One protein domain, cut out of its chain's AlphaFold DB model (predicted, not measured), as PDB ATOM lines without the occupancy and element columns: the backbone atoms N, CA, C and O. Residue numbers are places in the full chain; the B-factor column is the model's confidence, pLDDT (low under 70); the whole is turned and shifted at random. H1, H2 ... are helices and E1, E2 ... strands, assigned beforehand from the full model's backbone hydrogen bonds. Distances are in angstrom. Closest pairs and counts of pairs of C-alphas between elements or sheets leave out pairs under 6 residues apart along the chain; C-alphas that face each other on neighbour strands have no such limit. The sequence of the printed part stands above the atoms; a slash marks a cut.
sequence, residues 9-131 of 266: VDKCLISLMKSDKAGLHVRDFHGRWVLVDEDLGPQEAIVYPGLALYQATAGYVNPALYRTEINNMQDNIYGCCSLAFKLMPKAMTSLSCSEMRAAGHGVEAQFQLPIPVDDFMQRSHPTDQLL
ATOM      1  N   VAL A   9     -56.064  28.214 -28.192       88.69
ATOM      2  CA  VAL A   9     -54.773  28.441 -27.558       88.69
ATOM      3  C   VAL A   9     -54.739  27.655 -26.253       88.69
ATOM      4  O   VAL A   9     -55.690  27.673 -25.468       88.69
ATOM      5  N   ASP A  10     -53.646  26.941 -26.013       92.19
ATOM      6  CA  ASP A  10     -53.538  26.093 -24.832       92.19
ATOM      7  C   ASP A  10     -53.080  26.885 -23.604       92.19
ATOM      8  O   ASP A  10     -52.086  27.607 -23.648       92.19
ATOM      9  N   LYS A  11     -53.737  26.675 -22.454       93.38
ATOM     10  CA  LYS A  11     -53.306  27.205 -21.141       93.38
ATOM     11  C   LYS A  11     -52.144  26.408 -20.517       93.38
ATOM     12  O   LYS A  11     -52.041  26.298 -19.299       93.38
ATOM     13  N   CYS A  12     -51.287  25.810 -21.336       94.75
ATOM     14  CA  CYS A  12     -50.141  25.015 -20.895       94.75
ATOM     15  C   CYS A  12     -48.821  25.766 -21.137       94.75
ATOM     16  O   CYS A  12     -48.818  26.883 -21.658       94.75
ATOM     17  N   LEU A  13     -47.696  25.169 -20.741       95.69
ATOM     18  CA  LEU A  13     -46.371  25.642 -21.140       95.69
ATOM     19  C   LEU A  13     -46.086  25.241 -22.592       95.69
ATOM     20  O   LEU A  13     -45.797  26.088 -23.434       95.69
ATOM     21  N   ILE A  14     -46.179  23.944 -22.883       96.62
ATOM     22  CA  ILE A  14     -45.889  23.351 -24.191       96.62
ATOM     23  C   ILE A  14     -46.884  22.215 -24.441       96.62
ATOM     24  O   ILE A  14     -47.150  21.422 -23.532       96.62
ATOM     25  N   SER A  15     -47.371  22.105 -25.672       95.31
ATOM     26  CA  SER A  15     -48.161  20.973 -26.153       95.31
ATOM     27  C   SER A  15     -47.342  20.130 -27.127       95.31
ATOM     28  O   SER A  15     -46.674  20.667 -28.011       95.31
ATOM     29  N   LEU A  16     -47.398  18.809 -26.958       95.50
ATOM     30  CA  LEU A  16     -46.912  17.804 -27.901       95.50
ATOM     31  C   LEU A  16     -48.123  17.136 -28.543       95.50
ATOM     32  O   LEU A  16     -48.933  16.558 -27.822       95.50
ATOM     33  N   MET A  17     -48.243  17.178 -29.865       91.75
ATOM     34  CA  MET A  17     -49.393  16.629 -30.581       91.75
ATOM     35  C   MET A  17     -48.960  15.705 -31.715       91.75
ATOM     36  O   MET A  17     -48.047  16.018 -32.480       91.75
ATOM     37  N   LYS A  18     -49.657  14.576 -31.848       92.00
ATOM     38  CA  LYS A  18     -49.573  13.701 -33.015       92.00
ATOM     39  C   LYS A  18     -50.968  13.250 -33.413       92.00
ATOM     40  O   LYS A  18     -51.753  12.829 -32.567       92.00
ATOM     41  N   SER A  19     -51.251  13.314 -34.705       89.25
ATOM     42  CA  SER A  19     -52.454  12.750 -35.295       89.25
ATOM     43  C   SER A  19     -52.115  11.678 -36.329       89.25
ATOM     44  O   SER A  19     -51.008  11.654 -36.890       89.25
ATOM     45  N   ASP A  20     -53.055  10.757 -36.517       86.56
ATOM     46  CA  ASP A  20     -53.041   9.752 -37.575       86.56
ATOM     47  C   ASP A  20     -53.363  10.337 -38.960       86.56
ATOM     48  O   ASP A  20     -53.041   9.710 -39.969       86.56
ATOM     49  N   LYS A  21     -53.944  11.543 -39.015       86.19
ATOM     50  CA  LYS A  21     -54.265  12.282 -40.239       86.19
ATOM     51  C   LYS A  21     -53.828  13.735 -40.118       86.19
ATOM     52  O   LYS A  21     -53.919  14.323 -39.047       86.19
ATOM     53  N   ALA A  22     -53.384  14.308 -41.231       88.25
ATOM     54  CA  ALA A  22     -53.086  15.730 -41.299       88.25
ATOM     55  C   ALA A  22     -54.371  16.565 -41.173       88.25
ATOM     56  O   ALA A  22     -55.449  16.141 -41.604       88.25
ATOM     57  N   GLY A  23     -54.250  17.751 -40.588       88.25
ATOM     58  CA  GLY A  23     -55.368  18.669 -40.377       88.25
ATOM     59  C   GLY A  23     -55.104  19.743 -39.323       88.25
ATOM     60  O   GLY A  23     -55.940  20.641 -39.150       88.25
ATOM     61  N   LEU A  24     -53.968  19.691 -38.619       90.25
ATOM     62  CA  LEU A  24     -53.564  20.741 -37.695       90.25
ATOM     63  C   LEU A  24     -53.021  21.943 -38.467       90.25
ATOM     64  O   LEU A  24     -51.988  21.876 -39.133       90.25
ATOM     65  N   HIS A  25     -53.688  23.077 -38.296       91.69
ATOM     66  CA  HIS A  25     -53.246  24.350 -38.832       91.69
ATOM     67  C   HIS A  25     -52.786  25.263 -37.706       91.69
ATOM     68  O   HIS A  25     -53.496  25.429 -36.713       91.69
ATOM     69  N   VAL A  26     -51.641  25.911 -37.893       91.25
ATOM     70  CA  VAL A  26     -51.112  26.935 -36.986       91.25
ATOM     71  C   VAL A  26     -51.077  28.273 -37.710       91.25
ATOM     72  O   VAL A  26     -50.788  28.345 -38.906       91.25
ATOM     73  N   ARG A  27     -51.402  29.346 -36.992       89.44
ATOM     74  CA  ARG A  27     -51.343  30.703 -37.527       89.44
ATOM     75  C   ARG A  27     -49.894  31.192 -37.563       89.44
ATOM     76  O   ARG A  27     -49.244  31.259 -36.521       89.44
ATOM     77  N   ASP A  28     -49.399  31.539 -38.747       86.69
ATOM     78  CA  ASP A  28     -48.076  32.137 -38.919       86.69
ATOM     79  C   ASP A  28     -48.051  33.611 -38.466       86.69
ATOM     80  O   ASP A  28     -49.068  34.214 -38.114       86.69
ATOM     81  N   PHE A  29     -46.863  34.213 -38.488       81.56
ATOM     82  CA  PHE A  29     -46.652  35.610 -38.100       81.56
ATOM     83  C   PHE A  29     -47.291  36.626 -39.062       81.56
ATOM     84  O   PHE A  29     -47.506  37.774 -38.684       81.56
ATOM     85  N   HIS A  30     -47.620  36.216 -40.289       84.81
ATOM     86  CA  HIS A  30     -48.415  37.008 -41.226       84.81
ATOM     87  C   HIS A  30     -49.923  36.837 -40.994       84.81
ATOM     88  O   HIS A  30     -50.739  37.403 -41.724       84.81
ATOM     89  N   GLY A  31     -50.311  36.051 -39.990       83.81
ATOM     90  CA  GLY A  31     -51.693  35.775 -39.657       83.81
ATOM     91  C   GLY A  31     -52.357  34.731 -40.557       83.81
ATOM     92  O   GLY A  31     -53.578  34.588 -40.461       83.81
ATOM     93  N   ARG A  32     -51.602  34.019 -41.400       89.00
ATOM     94  CA  ARG A  32     -52.100  32.987 -42.321       89.00
ATOM     95  C   ARG A  32     -52.141  31.627 -41.633       89.00
ATOM     96  O   ARG A  32     -51.294  31.325 -40.803       89.00
ATOM     97  N   TRP A  33     -53.108  30.793 -42.001       90.25
ATOM     98  CA  TRP A  33     -53.183  29.408 -41.534       90.25
ATOM     99  C   TRP A  33     -52.257  28.525 -42.361       90.25
ATOM    100  O   TRP A  33     -52.364  28.505 -43.585       90.25
ATOM    101  N   VAL A  34     -51.368  27.802 -41.687       90.94
ATOM    102  CA  VAL A  34     -50.399  26.895 -42.306       90.94
ATOM    103  C   VAL A  34     -50.629  25.494 -41.759       90.94
ATOM    104  O   VAL A  34     -50.671  25.320 -40.542       90.94
ATOM    105  N   LEU A  35     -50.794  24.516 -42.651       92.12
ATOM    106  CA  LEU A  35     -50.848  23.097 -42.302       92.12
ATOM    107  C   LEU A  35     -49.462  22.652 -41.821       92.12
ATOM    108  O   LEU A  35     -48.465  22.913 -42.492       92.12
ATOM    109  N   VAL A  36     -49.390  22.034 -40.641       91.06
ATOM    110  CA  VAL A  36     -48.106  21.727 -39.981       91.06
ATOM    111  C   VAL A  36     -47.846  20.235 -39.782       91.06
ATOM    112  O   VAL A  36     -46.740  19.868 -39.393       91.06
ATOM    113  N   ASP A  37     -48.834  19.374 -40.034       89.06
ATOM    114  CA  ASP A  37     -48.756  17.925 -39.813       89.06
ATOM    115  C   ASP A  37     -48.794  17.061 -41.085       89.06
ATOM    116  O   ASP A  37     -48.865  15.837 -40.967       89.06
ATOM    117  N   GLU A  38     -48.708  17.661 -42.278       88.06
ATOM    118  CA  GLU A  38     -48.780  16.946 -43.566       88.06
ATOM    119  C   GLU A  38     -47.654  15.915 -43.743       88.06
ATOM    120  O   GLU A  38     -47.915  14.756 -44.060       88.06
ATOM    121  N   ASP A  39     -46.415  16.312 -43.444       86.88
ATOM    122  CA  ASP A  39     -45.210  15.523 -43.732       86.88
ATOM    123  C   ASP A  39     -44.585  14.864 -42.488       86.88
ATOM    124  O   ASP A  39     -43.409  14.497 -42.492       86.88
ATOM    125  N   LEU A  40     -45.345  14.706 -41.398       87.62
ATOM    126  CA  LEU A  40     -44.805  14.134 -40.159       87.62
ATOM    127  C   LEU A  40     -44.580  12.626 -40.265       87.62
ATOM    128  O   LEU A  40     -45.524  11.833 -40.386       87.62
ATOM    129  N   GLY A  41     -43.332  12.217 -40.069       87.62
ATOM    130  CA  GLY A  41     -42.951  10.820 -39.953       87.62
ATOM    131  C   GLY A  41     -43.572  10.112 -38.733       87.62
ATOM    132  O   GLY A  41     -44.050  10.743 -37.786       87.62
ATOM    133  N   PRO A  42     -43.518   8.766 -38.678       85.44
ATOM    134  CA  PRO A  42     -44.121   7.983 -37.590       85.44
ATOM    135  C   PRO A  42     -43.555   8.255 -36.186       85.44
ATOM    136  O   PRO A  42     -44.179   7.892 -35.195       85.44
ATOM    137  N   GLN A  43     -42.357   8.840 -36.094       89.31
ATOM    138  CA  GLN A  43     -41.677   9.174 -34.833       89.31
ATOM    139  C   GLN A  43     -41.630  10.683 -34.572       89.31
ATOM    140  O   GLN A  43     -40.963  11.129 -33.640       89.31
ATOM    141  N   GLU A  44     -42.307  11.462 -35.407       90.62
ATOM    142  CA  GLU A  44     -42.330  12.913 -35.324       90.62
ATOM    143  C   GLU A  44     -43.653  13.367 -34.717       90.62
ATOM    144  O   GLU A  44     -44.699  12.739 -34.890       90.62
ATOM    145  N   ALA A  45     -43.589  14.455 -33.961       92.69
ATOM    146  CA  ALA A  45     -44.730  15.076 -33.316       92.69
ATOM    147  C   ALA A  45     -44.546  16.588 -33.361       92.69
ATOM    148  O   ALA A  45     -43.418  17.092 -33.371       92.69
ATOM    149  N   ILE A  46     -45.656  17.310 -33.353       93.75
ATOM    150  CA  ILE A  46     -45.640  18.766 -33.324       93.75
ATOM    151  C   ILE A  46     -45.462  19.213 -31.888       93.75
ATOM    152  O   ILE A  46     -46.141  18.722 -30.987       93.75
ATOM    153  N   VAL A  47     -44.564  20.170 -31.693       95.75
ATOM    154  CA  VAL A  47     -44.360  20.852 -30.421       95.75
ATOM    155  C   VAL A  47     -44.727  22.311 -30.608       95.75
ATOM    156  O   VAL A  47     -44.179  22.967 -31.494       95.75
ATOM    157  N   TYR A  48     -45.625  22.833 -29.780       93.38
ATOM    158  CA  TYR A  48     -45.993  24.242 -29.847       93.38
ATOM    159  C   TYR A  48     -46.202  24.872 -28.460       93.38
ATOM    160  O   TYR A  48     -46.614  24.187 -27.518       93.38
ATOM    161  N   PRO A  49     -45.868  26.167 -28.298       95.44
ATOM    162  CA  PRO A  49     -45.949  26.866 -27.018       95.44
ATOM    163  C   PRO A  49     -47.391  27.223 -26.638       95.44
ATOM    164  O   PRO A  49     -48.206  27.567 -27.496       95.44
ATOM    165  N   GLY A  50     -47.681  27.203 -25.337       94.19
ATOM    166  CA  GLY A  50     -48.949  27.653 -24.765       94.19
ATOM    167  C   GLY A  50     -48.837  28.972 -23.989       94.19
ATOM    168  O   GLY A  50     -47.759  29.553 -23.821       94.19
ATOM    169  N   LEU A  51     -49.974  29.452 -23.487       93.56
ATOM    170  CA  LEU A  51     -50.098  30.725 -22.771       93.56
ATOM    171  C   LEU A  51     -49.266  30.791 -21.489       93.56
ATOM    172  O   LEU A  51     -48.800  31.868 -21.120       93.56
ATOM    173  N   ALA A  52     -49.081  29.672 -20.784       94.50
ATOM    174  CA  ALA A  52     -48.310  29.694 -19.543       94.50
ATOM    175  C   ALA A  52     -46.828  29.967 -19.831       94.50
ATOM    176  O   ALA A  52     -46.165  30.630 -19.035       94.50
ATOM    177  N   LEU A  53     -46.310  29.502 -20.978       94.38
ATOM    178  CA  LEU A  53     -44.934  29.784 -21.389       94.38
ATOM    179  C   LEU A  53     -44.786  31.231 -21.850       94.38
ATOM    180  O   LEU A  53     -43.813  31.885 -21.481       94.38
ATOM    181  N   TYR A  54     -45.772  31.760 -22.574       92.69
ATOM    182  CA  TYR A  54     -45.844  33.191 -22.878       92.69
ATOM    183  C   TYR A  54     -45.775  34.037 -21.599       92.69
ATOM    184  O   TYR A  54     -44.948  34.942 -21.501       92.69
ATOM    185  N   GLN A  55     -46.560  33.681 -20.576       92.19
ATOM    186  CA  GLN A  55     -46.530  34.371 -19.288       92.19
ATOM    187  C   GLN A  55     -45.178  34.219 -18.582       92.19
ATOM    188  O   GLN A  55     -44.645  35.207 -18.095       92.19
ATOM    189  N   ALA A  56     -44.609  33.011 -18.520       92.06
ATOM    190  CA  ALA A  56     -43.332  32.760 -17.846       92.06
ATOM    191  C   ALA A  56     -42.145  33.460 -18.532       92.06
ATOM    192  O   ALA A  56     -41.162  33.810 -17.881       92.06
ATOM    193  N   THR A  57     -42.250  33.686 -19.841       92.50
ATOM    194  CA  THR A  57     -41.215  34.328 -20.658       92.50
ATOM    195  C   THR A  57     -41.454  35.821 -20.851       92.50
ATOM    196  O   THR A  57     -40.846  36.401 -21.737       92.50
ATOM    197  N   ALA A  58     -42.321  36.469 -20.065       90.44
ATOM    198  CA  ALA A  58     -42.648  37.894 -20.218       90.44
ATOM    199  C   ALA A  58     -43.065  38.286 -21.654       90.44
ATOM    200  O   ALA A  58     -42.788  39.392 -22.126       90.44
ATOM    201  N   GLY A  59     -43.696  37.357 -22.371       88.62
ATOM    202  CA  GLY A  59     -44.133  37.524 -23.750       88.62
ATOM    203  C   GLY A  59     -43.054  37.391 -24.823       88.62
ATOM    204  O   GLY A  59     -43.321  37.755 -25.963       88.62
ATOM    205  N   TYR A  60     -41.863  36.880 -24.501       87.44
ATOM    206  CA  TYR A  60     -40.823  36.610 -25.505       87.44
ATOM    207  C   TYR A  60     -41.163  35.409 -26.398       87.44
ATOM    208  O   TYR A  60     -40.765  35.376 -27.561       87.44
ATOM    209  N   VAL A  61     -41.894  34.422 -25.870       90.44
ATOM    210  CA  VAL A  61     -42.377  33.272 -26.643       90.44
ATOM    211  C   VAL A  61     -43.876  33.418 -26.852       90.44
ATOM    212  O   VAL A  61     -44.651  33.260 -25.912       90.44
ATOM    213  N   ASN A  62     -44.292  33.695 -28.086       89.75
ATOM    214  CA  ASN A  62     -45.711  33.771 -28.413       89.75
ATOM    215  C   ASN A  62     -46.355  32.381 -28.406       89.75
ATOM    216  O   ASN A  62     -45.750  31.431 -28.905       89.75
ATOM    217  N   PRO A  63     -47.572  32.249 -27.852       91.69
ATOM    218  CA  PRO A  63     -48.293  30.987 -27.867       91.69
ATOM    219  C   PRO A  63     -48.758  30.678 -29.293       91.69
ATOM    220  O   PRO A  63     -49.065  31.586 -30.069       91.69
ATOM    221  N   ALA A  64     -48.839  29.398 -29.640       92.19
ATOM    222  CA  ALA A  64     -49.350  29.004 -30.943       92.19
ATOM    223  C   ALA A  64     -50.875  29.073 -30.963       92.19
ATOM    224  O   ALA A  64     -51.554  28.508 -30.103       92.19
ATOM    225  N   LEU A  65     -51.400  29.742 -31.984       91.25
ATOM    226  CA  LEU A  65     -52.815  29.715 -32.309       91.25
ATOM    227  C   LEU A  65     -53.042  28.616 -33.321       91.25
ATOM    228  O   LEU A  65     -52.442  28.647 -34.398       91.25
ATOM    229  N   TYR A  66     -53.894  27.663 -32.972       90.62
ATOM    230  CA  TYR A  66     -54.135  26.505 -33.809       90.62
ATOM    231  C   TYR A  66     -55.626  26.265 -34.031       90.62
ATOM    232  O   TYR A  66     -56.491  26.717 -33.274       90.62
ATOM    233  N   ARG A  67     -55.921  25.541 -35.104       89.62
ATOM    234  CA  ARG A  67     -57.234  24.965 -35.388       89.62
ATOM    235  C   ARG A  67     -57.028  23.583 -35.991       89.62
ATOM    236  O   ARG A  67     -56.048  23.359 -36.700       89.62
ATOM    237  N   THR A  68     -57.962  22.680 -35.738       85.88
ATOM    238  CA  THR A  68     -57.968  21.353 -36.354       85.88
ATOM    239  C   THR A  68     -59.121  21.297 -37.336       85.88
ATOM    240  O   THR A  68     -60.260  21.593 -36.970       85.88
ATOM    241  N   GLU A  69     -58.842  20.943 -38.586       76.06
ATOM    242  CA  GLU A  69     -59.898  20.727 -39.568       76.06
ATOM    243  C   GLU A  69     -60.594  19.392 -39.283       76.06
ATOM    244  O   GLU A  69     -60.003  18.322 -39.378       76.06
ATOM    245  N   ILE A  70     -61.865  19.466 -38.876       61.69
ATOM    246  CA  ILE A  70     -62.689  18.291 -38.538       61.69
ATOM    247  C   ILE A  70     -63.575  17.872 -39.729       61.69
ATOM    248  O   ILE A  70     -64.122  16.773 -39.747       61.69
ATOM    249  N   ASN A  71     -63.686  18.709 -40.765       51.91
ATOM    250  CA  ASN A  71     -64.684  18.559 -41.821       51.91
ATOM    251  C   ASN A  71     -64.068  18.551 -43.223       51.91
ATOM    252  O   ASN A  71     -64.125  19.548 -43.929       51.91
ATOM    253  N   ASN A  72     -63.627  17.380 -43.675       49.75
ATOM    254  CA  ASN A  72     -63.885  16.991 -45.061       49.75
ATOM    255  C   ASN A  72     -64.747  15.725 -45.040       49.75
ATOM    256  O   ASN A  72     -64.289  14.601 -45.229       49.75
ATOM    257  N   MET A  73     -66.033  15.940 -44.743       50.41
ATOM    258  CA  MET A  73     -67.091  14.926 -44.646       50.41
ATOM    259  C   MET A  73     -67.472  14.272 -45.986       50.41
ATOM    260  O   MET A  73     -68.496  13.600 -46.061       50.41
ATOM    261  N   GLN A  74     -66.694  14.457 -47.053       52.22
ATOM    262  CA  GLN A  74     -67.049  13.925 -48.370       52.22
ATOM    263  C   GLN A  74     -66.388  12.585 -48.708       52.22
ATOM    264  O   GLN A  74     -66.991  11.844 -49.470       52.22
ATOM    265  N   ASP A  75     -65.270  12.202 -48.072       49.06
ATOM    266  CA  ASP A  75     -64.547  10.973 -48.462       49.06
ATOM    267  C   ASP A  75     -63.995  10.109 -47.312       49.06
ATOM    268  O   ASP A  75     -63.370   9.079 -47.564       49.06
ATOM    269  N   ASN A  76     -64.214  10.466 -46.039       52.59
ATOM    270  CA  ASN A  76     -63.630   9.711 -44.925       52.59
ATOM    271  C   ASN A  76     -64.691   9.011 -44.069       52.59
ATOM    272  O   ASN A  76     -65.248   9.583 -43.138       52.59
ATOM    273  N   ILE A  77     -64.924   7.730 -44.363       59.50
ATOM    274  CA  ILE A  77     -65.737   6.817 -43.535       59.50
ATOM    275  C   ILE A  77     -65.078   6.607 -42.150       59.50
ATOM    276  O   ILE A  77     -65.721   6.174 -41.196       59.50
ATOM    277  N   TYR A  78     -63.795   6.957 -42.018       63.12
ATOM    278  CA  TYR A  78     -63.001   6.828 -40.803       63.12
ATOM    279  C   TYR A  78     -62.681   8.214 -40.223       63.12
ATOM    280  O   TYR A  78     -62.208   9.097 -40.940       63.12
ATOM    281  N   GLY A  79     -62.903   8.408 -38.920       71.88
ATOM    282  CA  GLY A  79     -62.567   9.648 -38.205       71.88
ATOM    283  C   GLY A  79     -61.060   9.936 -38.133       71.88
ATOM    284  O   GLY A  79     -60.248   9.228 -38.730       71.88
ATOM    285  N   CYS A  80     -60.694  10.991 -37.408       79.44
ATOM    286  CA  CYS A  80     -59.311  11.355 -37.092       79.44
ATOM    287  C   CYS A  80     -59.037  11.054 -35.612       79.44
ATOM    288  O   CYS A  80     -59.859  11.385 -34.751       79.44
ATOM    289  N   CYS A  81     -57.905  10.416 -35.316       86.62
ATOM    290  CA  CYS A  81     -57.421  10.190 -33.964       86.62
ATOM    291  C   CYS A  81     -56.204  11.084 -33.700       86.62
ATOM    292  O   CYS A  81     -55.209  11.072 -34.426       86.62
ATOM    293  N   SER A  82     -56.272  11.869 -32.629       88.12
ATOM    294  CA  SER A  82     -55.176  12.732 -32.198       88.12
ATOM    295  C   SER A  82     -54.841  12.491 -30.735       88.12
ATOM    296  O   SER A  82     -55.737  12.474 -29.889       88.12
ATOM    297  N   LEU A  83     -53.551  12.384 -30.434       91.81
ATOM    298  CA  LEU A  83     -53.013  12.372 -29.081       91.81
ATOM    299  C   LEU A  83     -52.302  13.699 -28.819       91.81
ATOM    300  O   LEU A  83     -51.421  14.096 -29.583       91.81
ATOM    301  N   ALA A  84     -52.662  14.362 -27.722       92.25
ATOM    302  CA  ALA A  84     -52.008  15.579 -27.266       92.25
ATOM    303  C   ALA A  84     -51.558  15.431 -25.809       92.25
ATOM    304  O   ALA A  84     -52.357  15.106 -24.931       92.25
ATOM    305  N   PHE A  85     -50.283  15.704 -25.548       96.12
ATOM    306  CA  PHE A  85     -49.716  15.822 -24.212       96.12
ATOM    307  C   PHE A  85     -49.467  17.297 -23.902       96.12
ATOM    308  O   PHE A  85     -48.717  17.965 -24.613       96.12
ATOM    309  N   LYS A  86     -50.080  17.810 -22.833       95.94
ATOM    310  CA  LYS A  86     -49.964  19.216 -22.426       95.94
ATOM    311  C   LYS A  86     -49.131  19.317 -21.156       95.94
ATOM    312  O   LYS A  86     -49.529  18.812 -20.106       95.94
ATOM    313  N   LEU A  87     -47.983  19.986 -21.238       96.88
ATOM    314  CA  LEU A  87     -47.135  20.246 -20.080       96.88
ATOM    315  C   LEU A  87     -47.727  21.400 -19.269       96.88
ATOM    316  O   LEU A  87     -47.560  22.573 -19.612       96.88
ATOM    317  N   MET A  88     -48.439  21.063 -18.202       96.75
ATOM    318  CA  MET A  88     -49.130  22.041 -17.367       96.75
ATOM    319  C   MET A  88     -48.191  22.680 -16.335       96.75
ATOM    320  O   MET A  88     -47.299  22.004 -15.813       96.75
ATOM    321  N   PRO A  89     -48.387  23.967 -15.992       94.06
ATOM    322  CA  PRO A  89     -47.730  24.552 -14.833       94.06
ATOM    323  C   PRO A  89     -48.170  23.837 -13.546       94.06
ATOM    324  O   PRO A  89     -49.291  23.338 -13.438       94.06
ATOM    325  N   LYS A  90     -47.276  23.779 -12.556       93.75
ATOM    326  CA  LYS A  90     -47.533  23.079 -11.293       93.75
ATOM    327  C   LYS A  90     -48.649  23.777 -10.501       93.75
ATOM    328  O   LYS A  90     -48.570  24.980 -10.262       93.75
ATOM    329  N   ALA A  91     -49.643  23.017 -10.043       89.69
ATOM    330  CA  ALA A  91     -50.705  23.530  -9.175       89.69
ATOM    331  C   ALA A  91     -50.143  24.133  -7.873       89.69
ATOM    332  O   ALA A  91     -49.072  23.725  -7.410       89.69
ATOM    333  N   MET A  92     -50.864  25.091  -7.278       91.19
ATOM    334  CA  MET A  92     -50.455  25.793  -6.048       91.19
ATOM    335  C   MET A  92     -49.099  26.524  -6.151       91.19
ATOM    336  O   MET A  92     -48.418  26.735  -5.148       91.19
ATOM    337  N   THR A  93     -48.675  26.897  -7.362       94.00
ATOM    338  CA  THR A  93     -47.491  27.744  -7.595       94.00
ATOM    339  C   THR A  93     -47.883  29.051  -8.276       94.00
ATOM    340  O   THR A  93     -49.057  29.267  -8.574       94.00
ATOM    341  N   SER A  94     -46.920  29.944  -8.513       94.44
ATOM    342  CA  SER A  94     -47.133  31.178  -9.269       94.44
ATOM    343  C   SER A  94     -46.256  31.237 -10.520       94.44
ATOM    344  O   SER A  94     -45.094  30.828 -10.514       94.44
ATOM    345  N   LEU A  95     -46.819  31.771 -11.602       92.88
ATOM    346  CA  LEU A  95     -46.105  32.135 -12.819       92.88
ATOM    347  C   LEU A  95     -45.449  33.501 -12.602       92.88
ATOM    348  O   LEU A  95     -46.140  34.506 -12.434       92.88
ATOM    349  N   SER A  96     -44.118  33.529 -12.593       92.06
ATOM    350  CA  SER A  96     -43.303  34.721 -12.350       92.06
ATOM    351  C   SER A  96     -42.261  34.893 -13.452       92.06
ATOM    352  O   SER A  96     -41.630  33.927 -13.871       92.06
ATOM    353  N   CYS A  97     -42.030  36.140 -13.862       91.88
ATOM    354  CA  CYS A  97     -40.970  36.519 -14.802       91.88
ATOM    355  C   CYS A  97     -39.640  36.857 -14.105       91.88
ATOM    356  O   CYS A  97     -38.823  37.605 -14.649       91.88
ATOM    357  N   SER A  98     -39.420  36.366 -12.879       89.12
ATOM    358  CA  SER A  98     -38.194  36.633 -12.114       89.12
ATOM    359  C   SER A  98     -36.943  36.180 -12.857       89.12
ATOM    360  O   SER A  98     -35.982  36.939 -12.907       89.12
ATOM    361  N   GLU A  99     -36.987  35.007 -13.494       88.94
ATOM    362  CA  GLU A  99     -35.866  34.470 -14.277       88.94
ATOM    363  C   GLU A  99     -35.555  35.344 -15.495       88.94
ATOM    364  O   GLU A  99     -34.396  35.653 -15.753       88.94
ATOM    365  N   MET A 100     -36.586  35.834 -16.194       91.31
ATOM    366  CA  MET A 100     -36.407  36.760 -17.318       91.31
ATOM    367  C   MET A 100     -35.702  38.042 -16.866       91.31
ATOM    368  O   MET A 100     -34.742  38.483 -17.497       91.31
ATOM    369  N   ARG A 101     -36.127  38.613 -15.732       89.38
ATOM    370  CA  ARG A 101     -35.489  39.804 -15.156       89.38
ATOM    371  C   ARG A 101     -34.056  39.522 -14.699       89.38
ATOM    372  O   ARG A 101     -33.182  40.348 -14.937       89.38
ATOM    373  N   ALA A 102     -33.816  38.379 -14.056       90.75
ATOM    374  CA  ALA A 102     -32.489  37.968 -13.595       90.75
ATOM    375  C   ALA A 102     -31.510  37.775 -14.764       90.75
ATOM    376  O   ALA A 102     -30.339  38.122 -14.647       90.75
ATOM    377  N   ALA A 103     -32.009  37.307 -15.911       92.06
ATOM    378  CA  ALA A 103     -31.263  37.215 -17.162       92.06
ATOM    379  C   ALA A 103     -31.091  38.566 -17.893       92.06
ATOM    380  O   ALA A 103     -30.485  38.613 -18.961       92.06
ATOM    381  N   GLY A 104     -31.591  39.673 -17.333       89.94
ATOM    382  CA  GLY A 104     -31.445  41.018 -17.899       89.94
ATOM    383  C   GLY A 104     -32.467  41.372 -18.983       89.94
ATOM    384  O   GLY A 104     -32.330  42.410 -19.630       89.94
ATOM    385  N   HIS A 105     -33.502  40.553 -19.186       88.06
ATOM    386  CA  HIS A 105     -34.571  40.868 -20.130       88.06
ATOM    387  C   HIS A 105     -35.501  41.956 -19.581       88.06
ATOM    388  O   HIS A 105     -35.866  41.966 -18.401       88.06
ATOM    389  N   GLY A 106     -35.938  42.860 -20.462       86.88
ATOM    390  CA  GLY A 106     -36.978  43.837 -20.144       86.88
ATOM    391  C   GLY A 106     -38.320  43.142 -19.915       86.88
ATOM    392  O   GLY A 106     -38.807  42.444 -20.801       86.88
ATOM    393  N   VAL A 107     -38.910  43.333 -18.731       89.69
ATOM    394  CA  VAL A 107     -40.215  42.770 -18.350       89.69
ATOM    395  C   VAL A 107     -41.237  43.902 -18.266       89.69
ATOM    396  O   VAL A 107     -41.172  44.751 -17.370       89.69
ATOM    397  N   GLU A 108     -42.184  43.917 -19.205       87.50
ATOM    398  CA  GLU A 108     -43.267  44.908 -19.242       87.50
ATOM    399  C   GLU A 108     -44.141  44.844 -17.982       87.50
ATOM    400  O   GLU A 108     -44.277  43.789 -17.361       87.50
ATOM    401  N   ALA A 109     -44.779  45.967 -17.631       86.44
ATOM    402  CA  ALA A 109     -45.583  46.115 -16.413       86.44
ATOM    403  C   ALA A 109     -46.629  45.001 -16.221       86.44
ATOM    404  O   ALA A 109     -46.804  44.509 -15.108       86.44
ATOM    405  N   GLN A 110     -47.254  44.542 -17.309       86.88
ATOM    406  CA  GLN A 110     -48.256  43.470 -17.288       86.88
ATOM    407  C   GLN A 110     -47.726  42.110 -16.792       86.88
ATOM    408  O   GLN A 110     -48.502  41.292 -16.306       86.88
ATOM    409  N   PHE A 111     -46.413  41.874 -16.867       89.25
ATOM    410  CA  PHE A 111     -45.764  40.623 -16.457       89.25
ATOM    411  C   PHE A 111     -45.034  40.726 -15.109       89.25
ATOM    412  O   PHE A 111     -44.417  39.761 -14.655       89.25
ATOM    413  N   GLN A 112     -45.042  41.898 -14.467       86.38
ATOM    414  CA  GLN A 112     -44.241  42.132 -13.262       86.38
ATOM    415  C   GLN A 112     -44.818  41.464 -12.013       86.38
ATOM    416  O   GLN A 112     -44.047  41.121 -11.112       86.38
ATOM    417  N   LEU A 113     -46.140  41.278 -11.960       90.69
ATOM    418  CA  LEU A 113     -46.830  40.652 -10.838       90.69
ATOM    419  C   LEU A 113     -46.926  39.133 -11.047       90.69
ATOM    420  O   LEU A 113     -47.448  38.703 -12.078       90.69
ATOM    421  N   PRO A 114     -46.461  38.313 -10.085       92.56
ATOM    422  CA  PRO A 114     -46.666  36.872 -10.136       92.56
ATOM    423  C   PRO A 114     -48.157  36.521 -10.157       92.56
ATOM    424  O   PRO A 114     -48.936  37.077  -9.382       92.56
ATOM    425  N   ILE A 115     -48.542  35.571 -11.008       93.56
ATOM    426  CA  ILE A 115     -49.933  35.115 -11.133       93.56
ATOM    427  C   ILE A 115     -50.039  33.703 -10.553       93.56
ATOM    428  O   ILE A 115     -49.323  32.820 -11.028       93.56
ATOM    429  N   PRO A 116     -50.903  33.442  -9.555       95.88
ATOM    430  CA  PRO A 116     -51.170  32.081  -9.098       95.88
ATOM    431  C   PRO A 116     -51.637  31.192 -10.257       95.88
ATOM    432  O   PRO A 116     -52.424  31.622 -11.101       95.88
ATOM    433  N   VAL A 117     -51.159  29.951 -10.319       94.88
ATOM    434  CA  VAL A 117     -51.506  29.024 -11.405       94.88
ATOM    435  C   VAL A 117     -53.007  28.738 -11.426       94.88
ATOM    436  O   VAL A 117     -53.592  28.708 -12.504       94.88
ATOM    437  N   ASP A 118     -53.651  28.611 -10.266       94.75
ATOM    438  CA  ASP A 118     -55.092  28.343 -10.192       94.75
ATOM    439  C   ASP A 118     -55.909  29.507 -10.772       94.75
ATOM    440  O   ASP A 118     -56.764  29.298 -11.635       94.75
ATOM    441  N   ASP A 119     -55.558  30.743 -10.403       93.75
ATOM    442  CA  ASP A 119     -56.104  31.965 -10.998       93.75
ATOM    443  C   ASP A 119     -55.896  31.993 -12.514       93.75
ATOM    444  O   ASP A 119     -56.823  32.270 -13.278       93.75
ATOM    445  N   PHE A 120     -54.674  31.716 -12.970       92.88
ATOM    446  CA  PHE A 120     -54.335  31.708 -14.390       92.88
ATOM    447  C   PHE A 120     -55.172  30.684 -15.168       92.88
ATOM    448  O   PHE A 120     -55.659  30.983 -16.260       92.88
ATOM    449  N   MET A 121     -55.374  29.492 -14.608       93.06
ATOM    450  CA  MET A 121     -56.152  28.432 -15.245       93.06
ATOM    451  C   MET A 121     -57.648  28.765 -15.308       93.06
ATOM    452  O   MET A 121     -58.296  28.441 -16.311       93.06
ATOM    453  N   GLN A 122     -58.186  29.450 -14.293       90.31
ATOM    454  CA  GLN A 122     -59.601  29.841 -14.217       90.31
ATOM    455  C   GLN A 122     -59.938  31.076 -15.065       90.31
ATOM    456  O   GLN A 122     -61.033  31.154 -15.622       90.31
ATOM    457  N   ARG A 123     -59.008  32.027 -15.215       86.94
ATOM    458  CA  ARG A 123     -59.224  33.252 -16.004       86.94
ATOM    459  C   ARG A 123     -59.446  32.946 -17.486       86.94
ATOM    460  O   ARG A 123     -58.794  32.071 -18.062       86.94
ATOM    461  N   SER A 124     -60.352  33.685 -18.122       82.06
ATOM    462  CA  SER A 124     -60.419  33.754 -19.581       82.06
ATOM    463  C   SER A 124     -59.235  34.574 -20.095       82.06
ATOM    464  O   SER A 124     -58.920  35.634 -19.558       82.06
ATOM    465  N   HIS A 125     -58.560  34.066 -21.124       79.81
ATOM    466  CA  HIS A 125     -57.433  34.747 -21.757       79.81
ATOM    467  C   HIS A 125     -57.880  35.186 -23.147       79.81
ATOM    468  O   HIS A 125     -57.972  34.331 -24.026       79.81
ATOM    469  N   PRO A 126     -58.229  36.469 -23.347       68.31
ATOM    470  CA  PRO A 126     -58.676  36.942 -24.647       68.31
ATOM    471  C   PRO A 126     -57.523  36.858 -25.648       68.31
ATOM    472  O   PRO A 126     -56.500  37.533 -25.514       68.31
ATOM    473  N   THR A 127     -57.701  36.021 -26.664       67.06
ATOM    474  CA  THR A 127     -56.696  35.753 -27.697       67.06
ATOM    475  C   THR A 127     -56.433  36.976 -28.588       67.06
ATOM    476  O   THR A 127     -55.361  37.093 -29.178       67.06
ATOM    477  N   ASP A 128     -57.361  37.938 -28.630       59.84
ATOM    478  CA  ASP A 128     -57.300  39.130 -29.488       59.84
ATOM    479  C   ASP A 128     -56.097  40.040 -29.204       59.84
ATOM    480  O   ASP A 128     -55.549  40.655 -30.120       59.84
ATOM    481  N   GLN A 129     -55.629  40.106 -27.952       58.72
ATOM    482  CA  GLN A 129     -54.460  40.923 -27.599       58.72
ATOM    483  C   GLN A 129     -53.141  40.307 -28.087       58.72
ATOM    484  O   GLN A 129     -52.179  41.030 -28.355       58.72
ATOM    485  N   LEU A 130     -53.097  38.980 -28.251       63.00
ATOM    486  CA  LEU A 130     -51.921  38.257 -28.749       63.00
ATOM    487  C   LEU A 130     -51.725  38.477 -30.253       63.00
ATOM    488  O   LEU A 130     -50.599  38.443 -30.737       63.00
ATOM    489  N   LEU A 131     -52.811  38.758 -30.976       57.56
ATOM    490  CA  LEU A 131     -52.812  38.975 -32.423       57.56
ATOM    491  C   LEU A 131     -52.173  40.299 -32.854       57.56
ATOM    492  O   LEU A 131     -51.815  40.442 -34.019       57.56
TER     493      LEU A 131
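AT A GLANCE: This is residues 9 to 131 of the 266 residues of an uncharacterized protein of Rhizophora mucronata (UniProt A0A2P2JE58). Little regular structure: two small sheets, E4-E1-E6 and E3-E2-E5, with loops holding short helices H1, H2 and H3 towards one end; at the other, residues 73 to 78 stick out. The 123 residues printed, mixed in class, have 43 in named elements, ordered E1 E2 E3 E4 H1 E5 E6 H2 H3. Both sheets are antiparallel. It is only just loose, close to compact: radius of gyration of the C-alphas 16.7 A, spans 52 by 33 by 28 A.

IN THESE COORDINATES: E1, residues 14 to 19, 16.7 A long, starts at C-alpha (-45.889, 23.351, -24.191). Next are E2, 24 to 27; E3, 33 to 35; E4, 46 to 49; H1, 51 to 56; E5, 66 to 68; E6, 82 to 87, 16.4 A; H2, 98 to 102; H3, 117 to 122, ending at C-alpha (-59.601, 29.841, -14.217).

HOW THE PARTS SIT: Inner E1 is antiparallel to E4 at 153 degrees (N 17 to O 46, 2.8 A) and E6 at 169 degrees (N 16 to O 85, 2.8 A). Inner E2 forms a hairpin with E3 (N 34 to O 26, 2.9 A) and neighbours E5 (N 25 to O 67, 2.9 A). H1 only grazes sheet E4-E1-E6; H1 and H3 are near each other; H2 touches no helix. Every O i to N i+4 pair is within hydrogen-bond range in H1, H2 and H3.

THE WHOLE: C-alphas 77 and 104, farthest apart, are 54.8 A apart. The printed part has no cut; links E5 to E6 and H2 to H3 are long. Residues 70 to 78 and 126 to 131 have pLDDT under 70.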